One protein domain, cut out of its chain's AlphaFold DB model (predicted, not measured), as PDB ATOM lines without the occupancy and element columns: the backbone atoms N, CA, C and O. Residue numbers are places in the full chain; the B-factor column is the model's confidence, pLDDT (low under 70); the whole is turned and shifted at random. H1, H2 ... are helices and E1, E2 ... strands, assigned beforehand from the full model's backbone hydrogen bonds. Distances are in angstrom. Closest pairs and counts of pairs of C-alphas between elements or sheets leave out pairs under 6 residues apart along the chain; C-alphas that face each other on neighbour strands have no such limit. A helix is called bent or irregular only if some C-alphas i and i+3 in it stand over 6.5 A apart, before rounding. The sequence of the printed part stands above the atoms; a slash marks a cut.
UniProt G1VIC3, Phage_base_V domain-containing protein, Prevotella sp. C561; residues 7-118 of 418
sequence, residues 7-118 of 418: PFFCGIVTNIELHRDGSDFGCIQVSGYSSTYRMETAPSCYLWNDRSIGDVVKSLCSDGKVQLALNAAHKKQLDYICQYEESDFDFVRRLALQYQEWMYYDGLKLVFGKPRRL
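This is residues 7 to 118 of the 418 residues of the protein "Phage_base_V domain-containing protein" of Prevotella sp. C561 (UniProt G1VIC3). Two helices, H2 and H3, lie side by side between a small sheet of three short strands, E4, E7 and E6, and a two-stranded sheet of E3 and E5; together they form a head, from which the hairpin of E1 and E2 reaches away as a long arm. The short helix H1 sits where the arm joins the head. The printed part has 112 residues, with three named helices and seven named strands in the order E1 E2 H1 E3 H2 E4 E5 H3 E6 E7, and its class is mixed, helices and strands. The sheet E4 E7 E6 is mixed, while the pairs E1 with E2 and E3 with E5 are antiparallel. The whole is loose, with a radius of gyration of the C-alphas of 17.5 A, and the C-alphas span 63 by 35 by 21 A, the arm making much of the length.

The largest sheet runs E4, residues 68 to 70, then E7, residues 110 to 112, then E6, residues 103 to 105. E4 and E7 are parallel at 13 degrees, with N 69 and O 110 within hydrogen-bond range at 2.8 A. E6 and E7 form an antiparallel hairpin at 166 degrees, with N 111 and O 104 at 2.8 A. H2, residues 53 to 63, and H3, residues 88 to 99, are on one face of this sheet, an arrangement of two layers, one of helices and one of the sheet. The closest C-alphas of H2 and E4 are those of Cys 61 and Leu 68, 6.7 A apart; those of H3 and E6 are Ala 96 and Met 103, 6.4 A. H2 and H3 only just touch, with 3 pairs of C-alphas within 8 A, the closest being Val 57 and Val 92 at 6.2 A; they run opposite ways at a shallow tilt of 14 degrees. E3, residues 44 to 48, and E5, residues 81 to 86, are antiparallel at 175 degrees, with N 48 and O 81 at 2.9 A. The closest C-alphas of E5 and H3 are those of Gln 83 and Phe 91, 6.3 A apart, whereas E5 and H2 are only just apart, at 8.0 A. H1, residues 35 to 39, touches H3, which meets it with residues 88 to 89 alone; the closest C-alphas are those of Met 39 and Phe 89, 4.9 A. H1 only just touches H2, with 3 pairs of C-alphas within 8 A and Met 39 and Leu 60 closest at 7.4 A, and it only grazes the sheet E4 E7 E6 with residues 35 to 36. E1, residues 11 to 19, and E2, residues 27 to 34, form an antiparallel hairpin at 158 degrees, with N 12 and O 33 at 2.8 A and N 19 and O 27 at 2.8 A. E1 is apart from H2 and H3, among others. In H2 and H3 every O i to N i+4 pair is within hydrogen-bond range; in H1 it is 0 of 1, with 2 of 2 O i to N i+3 pairs within range.

E1 begins at C-alpha 11, (119.009, 170.797, 8.241), bends by 59 degrees at residue 14 and is 21.3 A long. E2 is 22.6 A long and H1 8.3 A; H1 is neither bent nor irregular, but only just: C-alphas 35 and 38 are 6.3 A apart. E3 and E5 are each 13.2 A long, H2 15.5 A and H3 16.5 A, with C-alpha 88 at (122.584, 173.277, 24.764). E4 is 5.9 A long, E6 7.2 A and E7 6.4 A, E7 ending at C-alpha 112, (134.238, 169.365, 18.049).

The two C-alphas farthest apart are those of Ser 23 and Asp 79, 63.7 A. The printed part has no cut and no long link; E1 to E2 and E4 to E5 are short links, the others tight. The mean pLDDT of the printed part is 94.8, and no printed residue is under 70.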
ATOM      1  N   PRO A   7     123.179 163.602   0.941       78.69
ATOM      2  CA  PRO A   7     122.979 165.048   0.918       78.69
ATOM      3  C   PRO A   7     124.298 165.801   1.162       78.69
ATOM      4  O   PRO A   7     125.160 165.305   1.887       78.69
ATOM      5  N   PHE A   8     124.434 167.001   0.584       80.19
ATOM      6  CA  PHE A   8     125.531 167.944   0.872       80.19
ATOM      7  C   PHE A   8     125.278 168.756   2.148       80.19
ATOM      8  O   PHE A   8     126.214 169.130   2.845       80.19
ATOM      9  N   PHE A   9     124.005 168.994   2.466       86.38
ATOM     10  CA  PHE A   9     123.565 169.707   3.657       86.38
ATOM     11  C   PHE A   9     122.372 168.984   4.283       86.38
ATOM     12  O   PHE A   9     121.469 168.534   3.574       86.38
ATOM     13  N   CYS A  10     122.361 168.876   5.608       89.88
ATOM     14  CA  CYS A  10     121.252 168.350   6.386       89.88
ATOM     15  C   CYS A  10     120.828 169.389   7.424       89.88
ATOM     16  O   CYS A  10     121.626 169.852   8.240       89.88
ATOM     17  N   GLY A  11     119.551 169.746   7.399       91.81
ATOM     18  CA  GLY A  11     119.009 170.797   8.241       91.81
ATOM     19  C   GLY A  11     117.581 170.522   8.668       91.81
ATOM     20  O   GLY A  11     117.029 169.441   8.448       91.81
ATOM     21  N   ILE A  12     116.997 171.523   9.310       94.38
ATOM     22  CA  ILE A  12     115.628 171.512   9.802       94.38
ATOM     23  C   ILE A  12     114.934 172.718   9.215       94.38
ATOM     24  O   ILE A  12     115.407 173.841   9.372       94.38
ATOM     25  N   VAL A  13     113.817 172.466   8.543       96.50
ATOM     26  CA  VAL A  13     112.916 173.518   8.082       96.50
ATOM     27  C   VAL A  13     112.222 174.111   9.301       96.50
ATOM     28  O   VAL A  13     111.600 173.377  10.069       96.50
ATOM     29  N   THR A  14     112.339 175.422   9.477       96.25
ATOM     30  CA  THR A  14     111.756 176.152  10.615       96.25
ATOM     31  C   THR A  14     110.733 177.188  10.186       96.25
ATOM     32  O   THR A  14     109.936 177.614  11.014       96.25
ATOM     33  N   ASN A  15     110.726 177.578   8.910       97.50
ATOM     34  CA  ASN A  15     109.715 178.464   8.356       97.50
ATOM     35  C   ASN A  15     109.341 178.034   6.934       97.50
ATOM     36  O   ASN A  15     110.193 177.608   6.148       97.50
ATOM     37  N   ILE A  16     108.055 178.152   6.622       97.38
ATOM     38  CA  ILE A  16     107.500 177.949   5.287       97.38
ATOM     39  C   ILE A  16     106.502 179.074   5.062       97.38
ATOM     40  O   ILE A  16     105.543 179.210   5.820       97.38
ATOM     41  N   GLU A  17     106.710 179.852   4.010       96.06
ATOM     42  CA  GLU A  17     105.860 180.989   3.683       96.06
ATOM     43  C   GLU A  17     105.504 181.017   2.196       96.06
ATOM     44  O   GLU A  17     106.261 180.563   1.337       96.06
ATOM     45  N   LEU A  18     104.310 181.529   1.895       94.38
ATOM     46  CA  LEU A  18     103.901 181.849   0.533       94.38
ATOM     47  C   LEU A  18     104.328 183.287   0.247       94.38
ATOM     48  O   LEU A  18     103.729 184.226   0.771       94.38
ATOM     49  N   HIS A  19     105.337 183.448  -0.598       91.81
ATOM     50  CA  HIS A  19     105.817 184.748  -1.028       91.81
ATOM     51  C   HIS A  19     105.167 185.138  -2.354       91.81
ATOM     52  O   HIS A  19     105.192 184.376  -3.320       91.81
ATOM     53  N   ARG A  20     104.572 186.328  -2.405       90.81
ATOM     54  CA  ARG A  20     104.005 186.927  -3.616       90.81
ATOM     55  C   ARG A  20     104.472 188.365  -3.691       90.81
ATOM     56  O   ARG A  20     104.247 189.120  -2.749       90.81
ATOM     57  N   ASP A  21     105.066 188.718  -4.817       85.75
ATOM     58  CA  ASP A  21     105.409 190.094  -5.142       85.75
ATOM     59  C   ASP A  21     104.907 190.422  -6.553       85.75
ATOM     60  O   ASP A  21     104.931 189.583  -7.459       85.75
ATOM     61  N   GLY A  22     104.380 191.632  -6.722       83.88
ATOM     62  CA  GLY A  22     103.756 192.081  -7.963       83.88
ATOM     63  C   GLY A  22     102.617 191.180  -8.464       83.88
ATOM     64  O   GLY A  22     101.707 190.807  -7.723       83.88
ATOM     65  N   SER A  23     102.643 190.883  -9.764       75.25
ATOM     66  CA  SER A  23     101.638 190.082 -10.478       75.25
ATOM     67  C   SER A  23     102.041 188.615 -10.669       75.25
ATOM     68  O   SER A  23     101.437 187.931 -11.495       75.25
ATOM     69  N   ASP A  24     103.083 188.146  -9.981       78.69
ATOM     70  CA  ASP A  24     103.569 186.776 -10.128       78.69
ATOM     71  C   ASP A  24     102.657 185.771  -9.395       78.69
ATOM     72  O   ASP A  24     101.952 186.110  -8.438       78.69
ATOM     73  N   PHE A  25     102.668 184.507  -9.821       81.00
ATOM     74  CA  PHE A  25     101.865 183.441  -9.203       81.00
ATOM     75  C   PHE A  25     102.291 183.144  -7.745       81.00
ATOM     76  O   PHE A  25     101.532 182.535  -6.976       81.00
ATOM     77  N   GLY A  26     103.463 183.650  -7.349       87.50
ATOM     78  CA  GLY A  26     104.091 183.476  -6.046       87.50
ATOM     79  C   GLY A  26     104.951 182.221  -5.972       87.50
ATOM     80  O   GLY A  26     104.807 181.297  -6.769       87.50
ATOM     81  N   CYS A  27     105.827 182.168  -4.976       90.50
ATOM     82  CA  CYS A  27     106.667 181.016  -4.688       90.50
ATOM     83  C   CYS A  27     106.514 180.582  -3.227       90.50
ATOM     84  O   CYS A  27     106.135 181.363  -2.352       90.50
ATOM     85  N   ILE A  28     106.793 179.308  -2.959       94.12
ATOM     86  CA  ILE A  28     106.933 178.823  -1.586       94.12
ATOM     87  C   ILE A  28     108.383 179.062  -1.180       94.12
ATOM     88  O   ILE A  28     109.295 178.483  -1.773       94.12
ATOM     89  N   GLN A  29     108.592 179.893  -0.166       94.56
ATOM     90  CA  GLN A  29     109.895 180.088   0.455       94.56
ATOM     91  C   GLN A  29     110.017 179.148   1.653       94.56
ATOM     92  O   GLN A  29     109.149 179.094   2.524       94.56
ATOM     93  N   VAL A  30     111.099 178.373   1.669       95.12
ATOM     94  CA  VAL A  30     111.427 177.438   2.745       95.12
ATOM     95  C   VAL A  30     112.748 177.880   3.348       95.12
ATOM     96  O   VAL A  30     113.755 177.946   2.644       95.12
ATOM     97  N   SER A  31     112.755 178.160   4.648       96.31
ATOM     98  CA  SER A  31     113.975 178.495   5.377       96.31
ATOM     99  C   SER A  31     114.129 177.636   6.626       96.31
ATOM    100  O   SER A  31     113.192 177.011   7.136       96.31
ATOM    101  N   GLY A  32     115.374 177.511   7.065       95.94
ATOM    102  CA  GLY A  32     115.750 176.544   8.074       95.94
ATOM    103  C   GLY A  32     117.188 176.708   8.517       95.94
ATOM    104  O   GLY A  32     117.946 177.513   7.976       95.94
ATOM    105  N   TYR A  33     117.561 175.893   9.490       96.31
ATOM    106  CA  TYR A  33     118.879 175.905  10.106       96.31
ATOM    107  C   TYR A  33     119.546 174.539   9.980       96.31
ATOM    108  O   TYR A  33     118.949 173.557   9.533       96.31
ATOM    109  N   SER A  34     120.812 174.471  10.379       95.25
ATOM    110  CA  SER A  34     121.549 173.213  10.483       95.25
ATOM    111  C   SER A  34     120.873 172.248  11.470       95.25
ATOM    112  O   SER A  34     120.065 172.655  12.307       95.25
ATOM    113  N   SER A  35     121.227 170.960  11.429       95.31
ATOM    114  CA  SER A  35     120.731 169.998  12.429       95.31
ATOM    115  C   SER A  35     121.041 170.389  13.886       95.31
ATOM    116  O   SER A  35     120.299 169.975  14.776       95.31
ATOM    117  N   THR A  36     122.054 171.234  14.127       96.62
ATOM    118  CA  THR A  36     122.365 171.798  15.454       96.62
ATOM    119  C   THR A  36     121.229 172.629  16.038       96.62
ATOM    120  O   THR A  36     121.190 172.800  17.247       96.62
ATOM    121  N   TYR A  37     120.264 173.077  15.230       97.00
ATOM    122  CA  TYR A  37     119.095 173.818  15.705       97.00
ATOM    123  C   TYR A  37     118.258 173.043  16.736       97.00
ATOM    124  O   TYR A  37     117.575 173.642  17.554       97.00
ATOM    125  N   ARG A  38     118.345 171.703  16.774       96.50
ATOM    126  CA  ARG A  38     117.701 170.898  17.838       96.50
ATOM    127  C   ARG A  38     118.306 171.123  19.221       96.50
ATOM    128  O   ARG A  38     117.692 170.732  20.204       96.50
ATOM    129  N   MET A  39     119.507 171.687  19.274       97.56
ATOM    130  CA  MET A  39     120.221 172.037  20.497       97.56
ATOM    131  C   MET A  39     119.984 173.504  20.893       97.56
ATOM    132  O   MET A  39     120.466 173.929  21.937       97.56
ATOM    133  N   GLU A  40     119.229 174.276  20.103       96.56
ATOM    134  CA  GLU A  40     118.764 175.620  20.477       96.56
ATOM    135  C   GLU A  40     117.575 175.512  21.445       96.56
ATOM    136  O   GLU A  40     116.457 175.951  21.176       96.56
ATOM    137  N   THR A  41     117.808 174.822  22.563       96.56
ATOM    138  CA  THR A  41     116.852 174.651  23.654       96.56
ATOM    139  C   THR A  41     116.592 175.981  24.358       96.56
ATOM    140  O   THR A  41     117.370 176.931  24.255       96.56
ATOM    141  N   ALA A  42     115.489 176.059  25.107       96.69
ATOM    142  CA  ALA A  42     115.318 177.167  26.039       96.69
ATOM    143  C   ALA A  42     116.493 177.182  27.041       96.69
ATOM    144  O   ALA A  42     116.943 176.100  27.435       96.69
ATOM    145  N   PRO A  43     116.965 178.369  27.470       95.50
ATOM    146  CA  PRO A  43     118.013 178.492  28.472       95.50
ATOM    147  C   PRO A  43     117.758 177.585  29.675       95.50
ATOM    148  O   PRO A  43     116.686 177.636  30.282       95.50
ATOM    149  N   SER A  44     118.729 176.734  30.000       93.56
ATOM    150  CA  SER A  44     118.581 175.741  31.060       93.56
ATOM    151  C   SER A  44     119.800 175.696  31.972       93.56
ATOM    152  O   SER A  44     120.879 176.187  31.632       93.56
ATOM    153  N   CYS A  45     119.615 175.120  33.158       95.38
ATOM    154  CA  CYS A  45     120.690 174.885  34.108       95.38
ATOM    155  C   CYS A  45     120.888 173.383  34.279       95.38
ATOM    156  O   CYS A  45     119.951 172.655  34.613       95.38
ATOM    157  N   TYR A  46     122.118 172.922  34.083       95.25
ATOM    158  CA  TYR A  46     122.476 171.521  34.251       95.25
ATOM    159  C   TYR A  46     123.904 171.388  34.770       95.25
ATOM    160  O   TYR A  46     124.748 172.275  34.626       95.25
ATOM    161  N   LEU A  47     124.177 170.260  35.413       93.94
ATOM    162  CA  LEU A  47     125.452 169.985  36.047       93.94
ATOM    163  C   LEU A  47     125.968 168.603  35.659       93.94
ATOM    164  O   LEU A  47     125.272 167.599  35.814       93.94
ATOM    165  N   TRP A  48     127.233 168.549  35.240       94.06
ATOM    166  CA  TRP A  48     127.969 167.305  35.028       94.06
ATOM    167  C   TRP A  48     129.094 167.173  36.049       94.06
ATOM    168  O   TRP A  48     129.933 168.065  36.196       94.06
ATOM    169  N   ASN A  49     129.123 166.025  36.724       92.31
ATOM    170  CA  ASN A  49     130.206 165.614  37.610       92.31
ATOM    171  C   ASN A  49     131.084 164.568  36.923       92.31
ATOM    172  O   ASN A  49     130.563 163.648  36.289       92.31
ATOM    173  N   ASP A  50     132.397 164.681  37.103       92.31
ATOM    174  CA  ASP A  50     133.376 163.656  36.725       92.31
ATOM    175  C   ASP A  50     133.298 163.277  35.228       92.31
ATOM    176  O   ASP A  50     133.290 162.106  34.832       92.31
ATOM    177  N   ARG A  51     133.202 164.302  34.370       95.44
ATOM    178  CA  ARG A  51     133.112 164.177  32.903       95.44
ATOM    179  C   ARG A  51     134.195 164.985  32.208       95.44
ATOM    180  O   ARG A  51     134.631 166.016  32.711       95.44
ATOM    181  N   SER A  52     134.627 164.536  31.030       97.12
ATOM    182  CA  SER A  52     135.372 165.402  30.113       97.12
ATOM    183  C   SER A  52     134.408 166.305  29.336       97.12
ATOM    184  O   SER A  52     133.236 165.966  29.163       97.12
ATOM    185  N   ILE A  53     134.898 167.427  28.799       97.69
ATOM    186  CA  ILE A  53     134.081 168.284  27.920       97.69
ATOM    187  C   ILE A  53     133.590 167.523  26.680       97.69
ATOM    188  O   ILE A  53     132.480 167.753  26.215       97.69
ATOM    189  N   GLY A  54     134.375 166.562  26.180       98.25
ATOM    190  CA  GLY A  54     133.980 165.726  25.051       98.25
ATOM    191  C   GLY A  54     132.808 164.800  25.381       98.25
ATOM    192  O   GLY A  54     131.929 164.621  24.540       98.25
ATOM    193  N   ASP A  55     132.754 164.260  26.602       98.19
ATOM    194  CA  ASP A  55     131.622 163.442  27.057       98.19
ATOM    195  C   ASP A  55     130.337 164.272  27.150       98.19
ATOM    196  O   ASP A  55     129.275 163.809  26.739       98.19
ATOM    197  N   VAL A  56     130.446 165.514  27.639       98.12
ATOM    198  CA  VAL A  56     129.323 166.461  27.720       98.12
ATOM    199  C   VAL A  56     128.791 166.789  26.327       98.12
ATOM    200  O   VAL A  56     127.613 166.562  26.058       98.12
ATOM    201  N   VAL A  57     129.662 167.226  25.409       98.62
ATOM    202  CA  VAL A  57     129.280 167.542  24.019       98.62
ATOM    203  C   VAL A  57     128.646 166.329  23.334       98.62
ATOM    204  O   VAL A  57     127.644 166.464  22.632       98.62
ATOM    205  N   LYS A  58     129.189 165.127  23.565       98.56
ATOM    206  CA  LYS A  58     128.632 163.878  23.035       98.56
ATOM    207  C   LYS A  58     127.228 163.594  23.565       98.56
ATOM    208  O   LYS A  58     126.387 163.165  22.774       98.56
ATOM    209  N   SER A  59     126.980 163.814  24.857       98.12
ATOM    210  CA  SER A  59     125.650 163.657  25.459       98.12
ATOM    211  C   SER A  59     124.650 164.601  24.795       98.12
ATOM    212  O   SER A  59     123.687 164.134  24.197       98.12
ATOM    213  N   LEU A  60     124.954 165.901  24.775       98.31
ATOM    214  CA  LEU A  60     124.069 166.936  24.231       98.31
ATOM    215  C   LEU A  60     123.768 166.729  22.740       98.31
ATOM    216  O   LEU A  60     122.626 166.838  22.303       98.31
ATOM    217  N   CYS A  61     124.776 166.355  21.942       98.31
ATOM    218  CA  CYS A  61     124.558 166.022  20.533       98.31
ATOM    219  C   CYS A  61     123.682 164.771  20.364       98.31
ATOM    220  O   CYS A  61     122.902 164.699  19.417       98.31
ATOM    221  N   SER A  62     123.802 163.782  21.256       98.19
ATOM    222  CA  SER A  62     122.973 162.571  21.206       98.19
ATOM    223  C   SER A  62     121.512 162.895  21.521       98.19
ATOM    224  O   SER A  62     120.631 162.476  20.769       98.19
ATOM    225  N   ASP A  63     121.269 163.702  22.556       97.19
ATOM    226  CA  ASP A  63     119.934 164.157  22.959       97.19
ATOM    227  C   ASP A  63     119.279 164.997  21.848       97.19
ATOM    228  O   ASP A  63     118.152 164.727  21.423       97.19
ATOM    229  N   GLY A  64     120.042 165.928  21.267       96.56
ATOM    230  CA  GLY A  64     119.636 166.732  20.113       96.56
ATOM    231  C   GLY A  64     119.593 165.972  18.781       96.56
ATOM    232  O   GLY A  64     119.231 166.557  17.761       96.56
ATOM    233  N   LYS A  65     119.956 164.681  18.729       96.62
ATOM    234  CA  LYS A  65     120.056 163.880  17.487       96.62
ATOM    235  C   LYS A  65     120.897 164.569  16.397       96.62
ATOM    236  O   LYS A  65     120.527 164.582  15.217       96.62
ATOM    237  N   VAL A  66     122.017 165.156  16.803       97.19
ATOM    238  CA  VAL A  66     123.008 165.823  15.955       97.19
ATOM    239  C   VAL A  66     124.178 164.873  15.729       97.19
ATOM    240  O   VAL A  66     124.744 164.318  16.670       97.19
ATOM    241  N   GLN A  67     124.559 164.663  14.468       97.06
ATOM    242  CA  GLN A  67     125.749 163.866  14.168       97.06
ATOM    243  C   GLN A  67     126.998 164.600  14.664       97.06
ATOM    244  O   GLN A  67     127.134 165.799  14.437       97.06
ATOM    245  N   LEU A  68     127.921 163.877  15.299       98.12
ATOM    246  CA  LEU A  68     129.109 164.451  15.930       98.12
ATOM    247  C   LEU A  68     130.387 163.758  15.443       98.12
ATOM    248  O   LEU A  68     130.512 162.536  15.509       98.12
ATOM    249  N   ALA A  69     131.369 164.549  15.013       97.69
ATOM    250  CA  ALA A  69     132.766 164.149  14.903       97.69
ATOM    251  C   ALA A  69     133.554 164.750  16.074       97.69
ATOM    252  O   ALA A  69     133.850 165.943  16.088       97.69
ATOM    253  N   LEU A  70     133.893 163.909  17.051       98.12
ATOM    254  CA  LEU A  70     134.545 164.325  18.290       98.12
ATOM    255  C   LEU A  70     136.035 163.964  18.295       98.12
ATOM    256  O   LEU A  70     136.394 162.791  18.182       98.12
ATOM    257  N   ASN A  71     136.896 164.959  18.499       97.69
ATOM    258  CA  ASN A  71     138.313 164.777  18.816       97.69
ATOM    259  C   ASN A  71     138.831 165.927  19.699       97.69
ATOM    260  O   ASN A  71     139.787 166.606  19.331       97.69
ATOM    261  N   ALA A  72     138.182 166.152  20.846       96.81
ATOM    262  CA  ALA A  72     138.582 167.185  21.804       96.81
ATOM    263  C   ALA A  72     140.054 167.025  22.235       96.81
ATOM    264  O   ALA A  72     140.509 165.919  22.568       96.81
ATOM    265  N   ALA A  73     140.796 168.132  22.236       94.50
ATOM    266  CA  ALA A  73     142.165 168.199  22.733       94.50
ATOM    267  C   ALA A  73     142.206 168.077  24.266       94.50
ATOM    268  O   ALA A  73     143.060 167.374  24.817       94.50
ATOM    269  N   HIS A  74     141.253 168.698  24.961       93.94
ATOM    270  CA  HIS A  74     141.132 168.647  26.410       93.94
ATOM    271  C   HIS A  74     140.412 167.369  26.872       93.94
ATOM    272  O   HIS A  74     139.184 167.268  26.893       93.94
ATOM    273  N   LYS A  75     141.205 166.386  27.308       93.62
ATOM    274  CA  LYS A  75     140.724 165.050  27.713       93.62
ATOM    275  C   LYS A  75     140.569 164.856  29.220       93.62
ATOM    276  O   LYS A  75     140.155 163.781  29.648       93.62
ATOM    277  N   LYS A  76     140.938 165.850  30.036       93.06
ATOM    278  CA  LYS A  76     140.859 165.718  31.497       93.06
ATOM    279  C   LYS A  76     139.399 165.610  31.929       93.06
ATOM    280  O   LYS A  76     138.548 166.345  31.426       93.06
ATOM    281  N   GLN A  77     139.138 164.715  32.878       93.62
ATOM    282  CA  GLN A  77     137.874 164.704  33.603       93.62
ATOM    283  C   GLN A  77     137.838 165.888  34.562       93.62
ATOM    284  O   GLN A  77     138.824 166.186  35.238       93.62
ATOM    285  N   LEU A  78     136.703 166.570  34.576       92.06
ATOM    286  CA  LEU A  78     136.447 167.729  35.407       92.06
ATOM    287  C   LEU A  78     135.470 167.327  36.507       92.06
ATOM    288  O   LEU A  78     134.472 166.656  36.251       92.06
ATOM    289  N   ASP A  79     135.769 167.771  37.724       88.94
ATOM    290  CA  ASP A  79     134.947 167.579  38.922       88.94
ATOM    291  C   ASP A  79     133.557 168.214  38.774       88.94
ATOM    292  O   ASP A  79     132.571 167.761  39.364       88.94
ATOM    293  N   TYR A  80     133.500 169.296  38.000       90.38
ATOM    294  CA  TYR A  80     132.350 170.174  37.914       90.38
ATOM    295  C   TYR A  80     132.335 170.934  36.584       90.38
ATOM    296  O   TYR A  80     133.219 171.752  36.316       90.38
ATOM    297  N   ILE A  81     131.308 170.680  35.772       95.00
ATOM    298  CA  ILE A  81     130.971 171.456  34.575       95.00
ATOM    299  C   ILE A  81     129.518 171.908  34.732       95.00
ATOM    300  O   ILE A  81     128.637 171.082  34.959       95.00
ATOM    301  N   CYS A  82     129.276 173.212  34.637       95.56
ATOM    302  CA  CYS A  82     127.957 173.808  34.829       95.56
ATOM    303  C   CYS A  82     127.494 174.452  33.524       95.56
ATOM    304  O   CYS A  82     128.224 175.291  32.991       95.56
ATOM    305  N   GLN A  83     126.310 174.068  33.052       96.81
ATOM    306  CA  GLN A  83     125.488 174.840  32.122       96.81
ATOM    307  C   GLN A  83     124.587 175.734  32.971       96.81
ATOM    308  O   GLN A  83     123.974 175.236  33.918       96.81
ATOM    309  N   TYR A  84     124.557 177.033  32.705       96.88
ATOM    310  CA  TYR A  84     123.788 177.984  33.506       96.88
ATOM    311  C   TYR A  84     123.099 178.995  32.597       96.88
ATOM    312  O   TYR A  84     123.775 179.811  31.977       96.88
ATOM    313  N   GLU A  85     121.769 178.922  32.543       96.62
ATOM    314  CA  GLU A  85     120.899 179.827  31.780       96.62
ATOM    315  C   GLU A  85     121.315 179.993  30.311       96.62
ATOM    316  O   GLU A  85     121.334 181.088  29.758       96.62
ATOM    317  N   GLU A  86     121.612 178.879  29.648       97.12
ATOM    318  CA  GLU A  86     122.049 178.863  28.248       97.12
ATOM    319  C   GLU A  86     121.449 177.663  27.501       97.12
ATOM    320  O   GLU A  86     121.109 176.646  28.120       97.12
ATOM    321  N   SER A  87     121.288 177.779  26.177       98.00
ATOM    322  CA  SER A  87     120.861 176.654  25.334       98.00
ATOM    323  C   SER A  87     121.951 175.582  25.280       98.00
ATOM    324  O   SER A  87     123.124 175.848  25.555       98.00
ATOM    325  N   ASP A  88     121.598 174.357  24.896       98.31
ATOM    326  CA  ASP A  88     122.584 173.277  24.764       98.31
ATOM    327  C   ASP A  88     123.632 173.615  23.696       98.31
ATOM    328  O   ASP A  88     124.810 173.272  23.832       98.31
ATOM    329  N   PHE A  89     123.228 174.310  22.630       97.94
ATOM    330  CA  PHE A  89     124.140 174.743  21.580       97.94
ATOM    331  C   PHE A  89     125.077 175.851  22.058       97.94
ATOM    332  O   PHE A  89     126.290 175.735  21.857       97.94
ATOM    333  N   ASP A  90     124.559 176.878  22.735       98.19
ATOM    334  CA  ASP A  90     125.387 177.940  23.311       98.19
ATOM    335  C   ASP A  90     126.354 177.396  24.356       98.19
ATOM    336  O   ASP A  90     127.528 177.768  24.351       98.19
ATOM    337  N   PHE A  91     125.931 176.411  25.142       98.50
ATOM    338  CA  PHE A  91     126.821 175.730  26.064       98.50
ATOM    339  C   PHE A  91     127.978 175.021  25.352       98.50
ATOM    340  O   PHE A  91     129.136 175.163  25.752       98.50
ATOM    341  N   VAL A  92     127.720 174.309  24.249       98.38
ATOM    342  CA  VAL A  92     128.789 173.688  23.445       98.38
ATOM    343  C   VAL A  92     129.717 174.743  22.831       98.38
ATOM    344  O   VAL A  92     130.939 174.574  22.875       98.38
ATOM    345  N   ARG A  93     129.173 175.854  22.315       98.38
ATOM    346  CA  ARG A  93     129.966 176.991  21.808       98.38
ATOM    347  C   ARG A  93     130.841 177.578  22.907       98.38
ATOM    348  O   ARG A  93     132.017 177.859  22.679       98.38
ATOM    349  N   ARG A  94     130.297 177.717  24.114       97.94
ATOM    350  CA  ARG A  94     131.026 178.217  25.273       97.94
ATOM    351  C   ARG A  94     132.117 177.259  25.715       97.94
ATOM    352  O   ARG A  94     133.200 177.721  26.051       97.94
ATOM    353  N   LEU A  95     131.889 175.946  25.689       98.06
ATOM    354  CA  LEU A  95     132.947 174.967  25.949       98.06
ATOM    355  C   LEU A  95     134.068 175.077  24.907       98.06
ATOM    356  O   LEU A  95     135.240 175.039  25.280       98.06
ATOM    357  N   ALA A  96     133.733 175.283  23.629       98.25
ATOM    358  CA  ALA A  96     134.735 175.525  22.595       98.25
ATOM    359  C   ALA A  96     135.543 176.806  22.863       98.25
ATOM    360  O   ALA A  96     136.769 176.763  22.817       98.25
ATOM    361  N   LEU A  97     134.888 177.909  23.242       98.00
ATOM    362  CA  LEU A  97     135.554 179.150  23.659       98.00
ATOM    363  C   LEU A  97     136.432 178.945  24.906       98.00
ATOM    364  O   LEU A  97     137.591 179.351  24.947       98.00
ATOM    365  N   GLN A  98     135.893 178.310  25.943       97.00
ATOM    366  CA  GLN A  98     136.544 178.165  27.242       97.00
ATOM    367  C   GLN A  98     137.794 177.282  27.170       97.00
ATOM    368  O   GLN A  98     138.761 177.547  27.883       97.00
ATOM    369  N   TYR A  99     137.783 176.258  26.314       96.62
ATOM    370  CA  TYR A  99     138.879 175.297  26.156       96.62
ATOM    371  C   TYR A  99     139.658 175.461  24.846       96.62
ATOM    372  O   TYR A  99     140.590 174.696  24.606       96.62
ATOM    373  N   GLN A 100     139.319 176.471  24.036       96.81
ATOM    374  CA  GLN A 100     139.960 176.778  22.753       96.81
ATOM    375  C   GLN A 100     139.930 175.582  21.781       96.81
ATOM    376  O   GLN A 100     140.912 175.265  21.109       96.81
ATOM    377  N   GLU A 101     138.793 174.882  21.747       97.06
ATOM    378  CA  GLU A 101     138.568 173.727  20.877       97.06
ATOM    379  C   GLU A 101     138.078 174.165  19.498       97.06
ATOM    380  O   GLU A 101     137.344 175.141  19.347       97.06
ATOM    381  N   TRP A 102     138.426 173.388  18.473       97.56
ATOM    382  CA  TRP A 102     137.850 173.583  17.144       97.56
ATOM    383  C   TRP A 102     136.353 173.286  17.184       97.56
ATOM    384  O   TRP A 102     135.949 172.244  17.698       97.56
ATOM    385  N   MET A 103     135.539 174.147  16.585       97.44
ATOM    386  CA  MET A 103     134.108 173.906  16.451       97.44
ATOM    387  C   MET A 103     133.589 174.459  15.129       97.44
ATOM    388  O   MET A 103     133.793 175.630  14.827       97.44
ATOM    389  N   TYR A 104     132.912 173.620  14.349       97.19
ATOM    390  CA  TYR A 104     132.174 174.032  13.154       97.19
ATOM    391  C   TYR A 104     131.167 172.953  12.748       97.19
ATOM    392  O   TYR A 104     131.302 171.790  13.126       97.19
ATOM    393  N   TYR A 105     130.157 173.329  11.967       96.19
ATOM    394  CA  TYR A 105     129.244 172.384  11.328       96.19
ATOM    395  C   TYR A 105     129.657 172.206   9.867       96.19
ATOM    396  O   TYR A 105     129.743 173.189   9.136       96.19
ATOM    397  N   ASP A 106     129.923 170.973   9.436       94.50
ATOM    398  CA  ASP A 106     130.439 170.697   8.083       94.50
ATOM    399  C   ASP A 106     129.344 170.570   7.009       94.50
ATOM    400  O   ASP A 106     129.630 170.242   5.861       94.50
ATOM    401  N   GLY A 107     128.086 170.817   7.385       93.44
ATOM    402  CA  GLY A 107     126.903 170.607   6.551       93.44
ATOM    403  C   GLY A 107     126.136 169.335   6.908       93.44
ATOM    404  O   GLY A 107     124.941 169.260   6.640       93.44
ATOM    405  N   LEU A 108     126.768 168.362   7.571       94.06
ATOM    406  CA  LEU A 108     126.134 167.102   7.971       94.06
ATOM    407  C   LEU A 108     126.267 166.817   9.466       94.06
ATOM    408  O   LEU A 108     125.320 166.327  10.087       94.06
ATOM    409  N   LYS A 109     127.413 167.148  10.057       95.81
ATOM    410  CA  LYS A 109     127.751 166.868  11.451       95.81
ATOM    411  C   LYS A 109     128.447 168.055  12.103       95.81
ATOM    412  O   LYS A 109     129.150 168.835  11.464       95.81
ATOM    413  N   LEU A 110     128.266 168.155  13.414       97.81
ATOM    414  CA  LEU A 110     129.064 169.027  14.252       97.81
ATOM    415  C   LEU A 110     130.458 168.416  14.410       97.81
ATOM    416  O   LEU A 110     130.596 167.235  14.731       97.81
ATOM    417  N   VAL A 111     131.495 169.209  14.192       98.06
ATOM    418  CA  VAL A 111     132.880 168.861  14.501       98.06
ATOM    419  C   VAL A 111     133.257 169.572  15.792       98.06
ATOM    420  O   VAL A 111     133.101 170.786  15.880       98.06
ATOM    421  N   PHE A 112     133.741 168.821  16.784       98.50
ATOM    422  CA  PHE A 112     134.238 169.365  18.049       98.50
ATOM    423  C   PHE A 112     135.629 168.792  18.357       98.50
ATOM    424  O   PHE A 112     135.796 167.582  18.539       98.50
ATOM    425  N   GLY A 113     136.626 169.670  18.412       97.38
ATOM    426  CA  GLY A 113     138.051 169.354  18.469       97.38
ATOM    427  C   GLY A 113     138.688 169.140  17.089       97.38
ATOM    428  O   GLY A 113     138.027 168.776  16.113       97.38
ATOM    429  N   LYS A 114     139.998 169.405  16.984       95.44
ATOM    430  CA  LYS A 114     140.737 169.360  15.708       95.44
ATOM    431  C   LYS A 114     140.728 167.935  15.140       95.44
ATOM    432  O   LYS A 114     141.169 167.029  15.845       95.44
ATOM    433  N   PRO A 115     140.287 167.682  13.893       94.81
ATOM    434  CA  PRO A 115     140.322 166.339  13.311       94.81
ATOM    435  C   PRO A 115     141.731 165.726  13.324       94.81
ATOM    436  O   PRO A 115     142.715 166.424  13.090       94.81
ATOM    437  N   ARG A 116     141.842 164.406  13.549       92.94
ATOM    438  CA  ARG A 116     143.146 163.697  13.562       92.94
ATOM    439  C   ARG A 116     143.918 163.847  12.251       92.94
ATOM    440  O   ARG A 116     145.142 163.893  12.255       92.94
ATOM    441  N   ARG A 117     143.183 163.884  11.143       91.75
ATOM    442  CA  ARG A 117     143.674 164.165   9.799       91.75
ATOM    443  C   ARG A 117     142.663 165.100   9.151       91.75
ATOM    444  O   ARG A 117     141.464 164.819   9.201       91.75
ATOM    445  N   LEU A 118     143.144 166.207   8.599       91.75
ATOM    446  CA  LEU A 118     142.308 167.086   7.791       91.75
ATOM    447  C   LEU A 118     141.978 166.405   6.447       91.75
ATOM    448  O   LEU A 118     142.752 165.549   6.010       91.75
TER     449      LEU A 118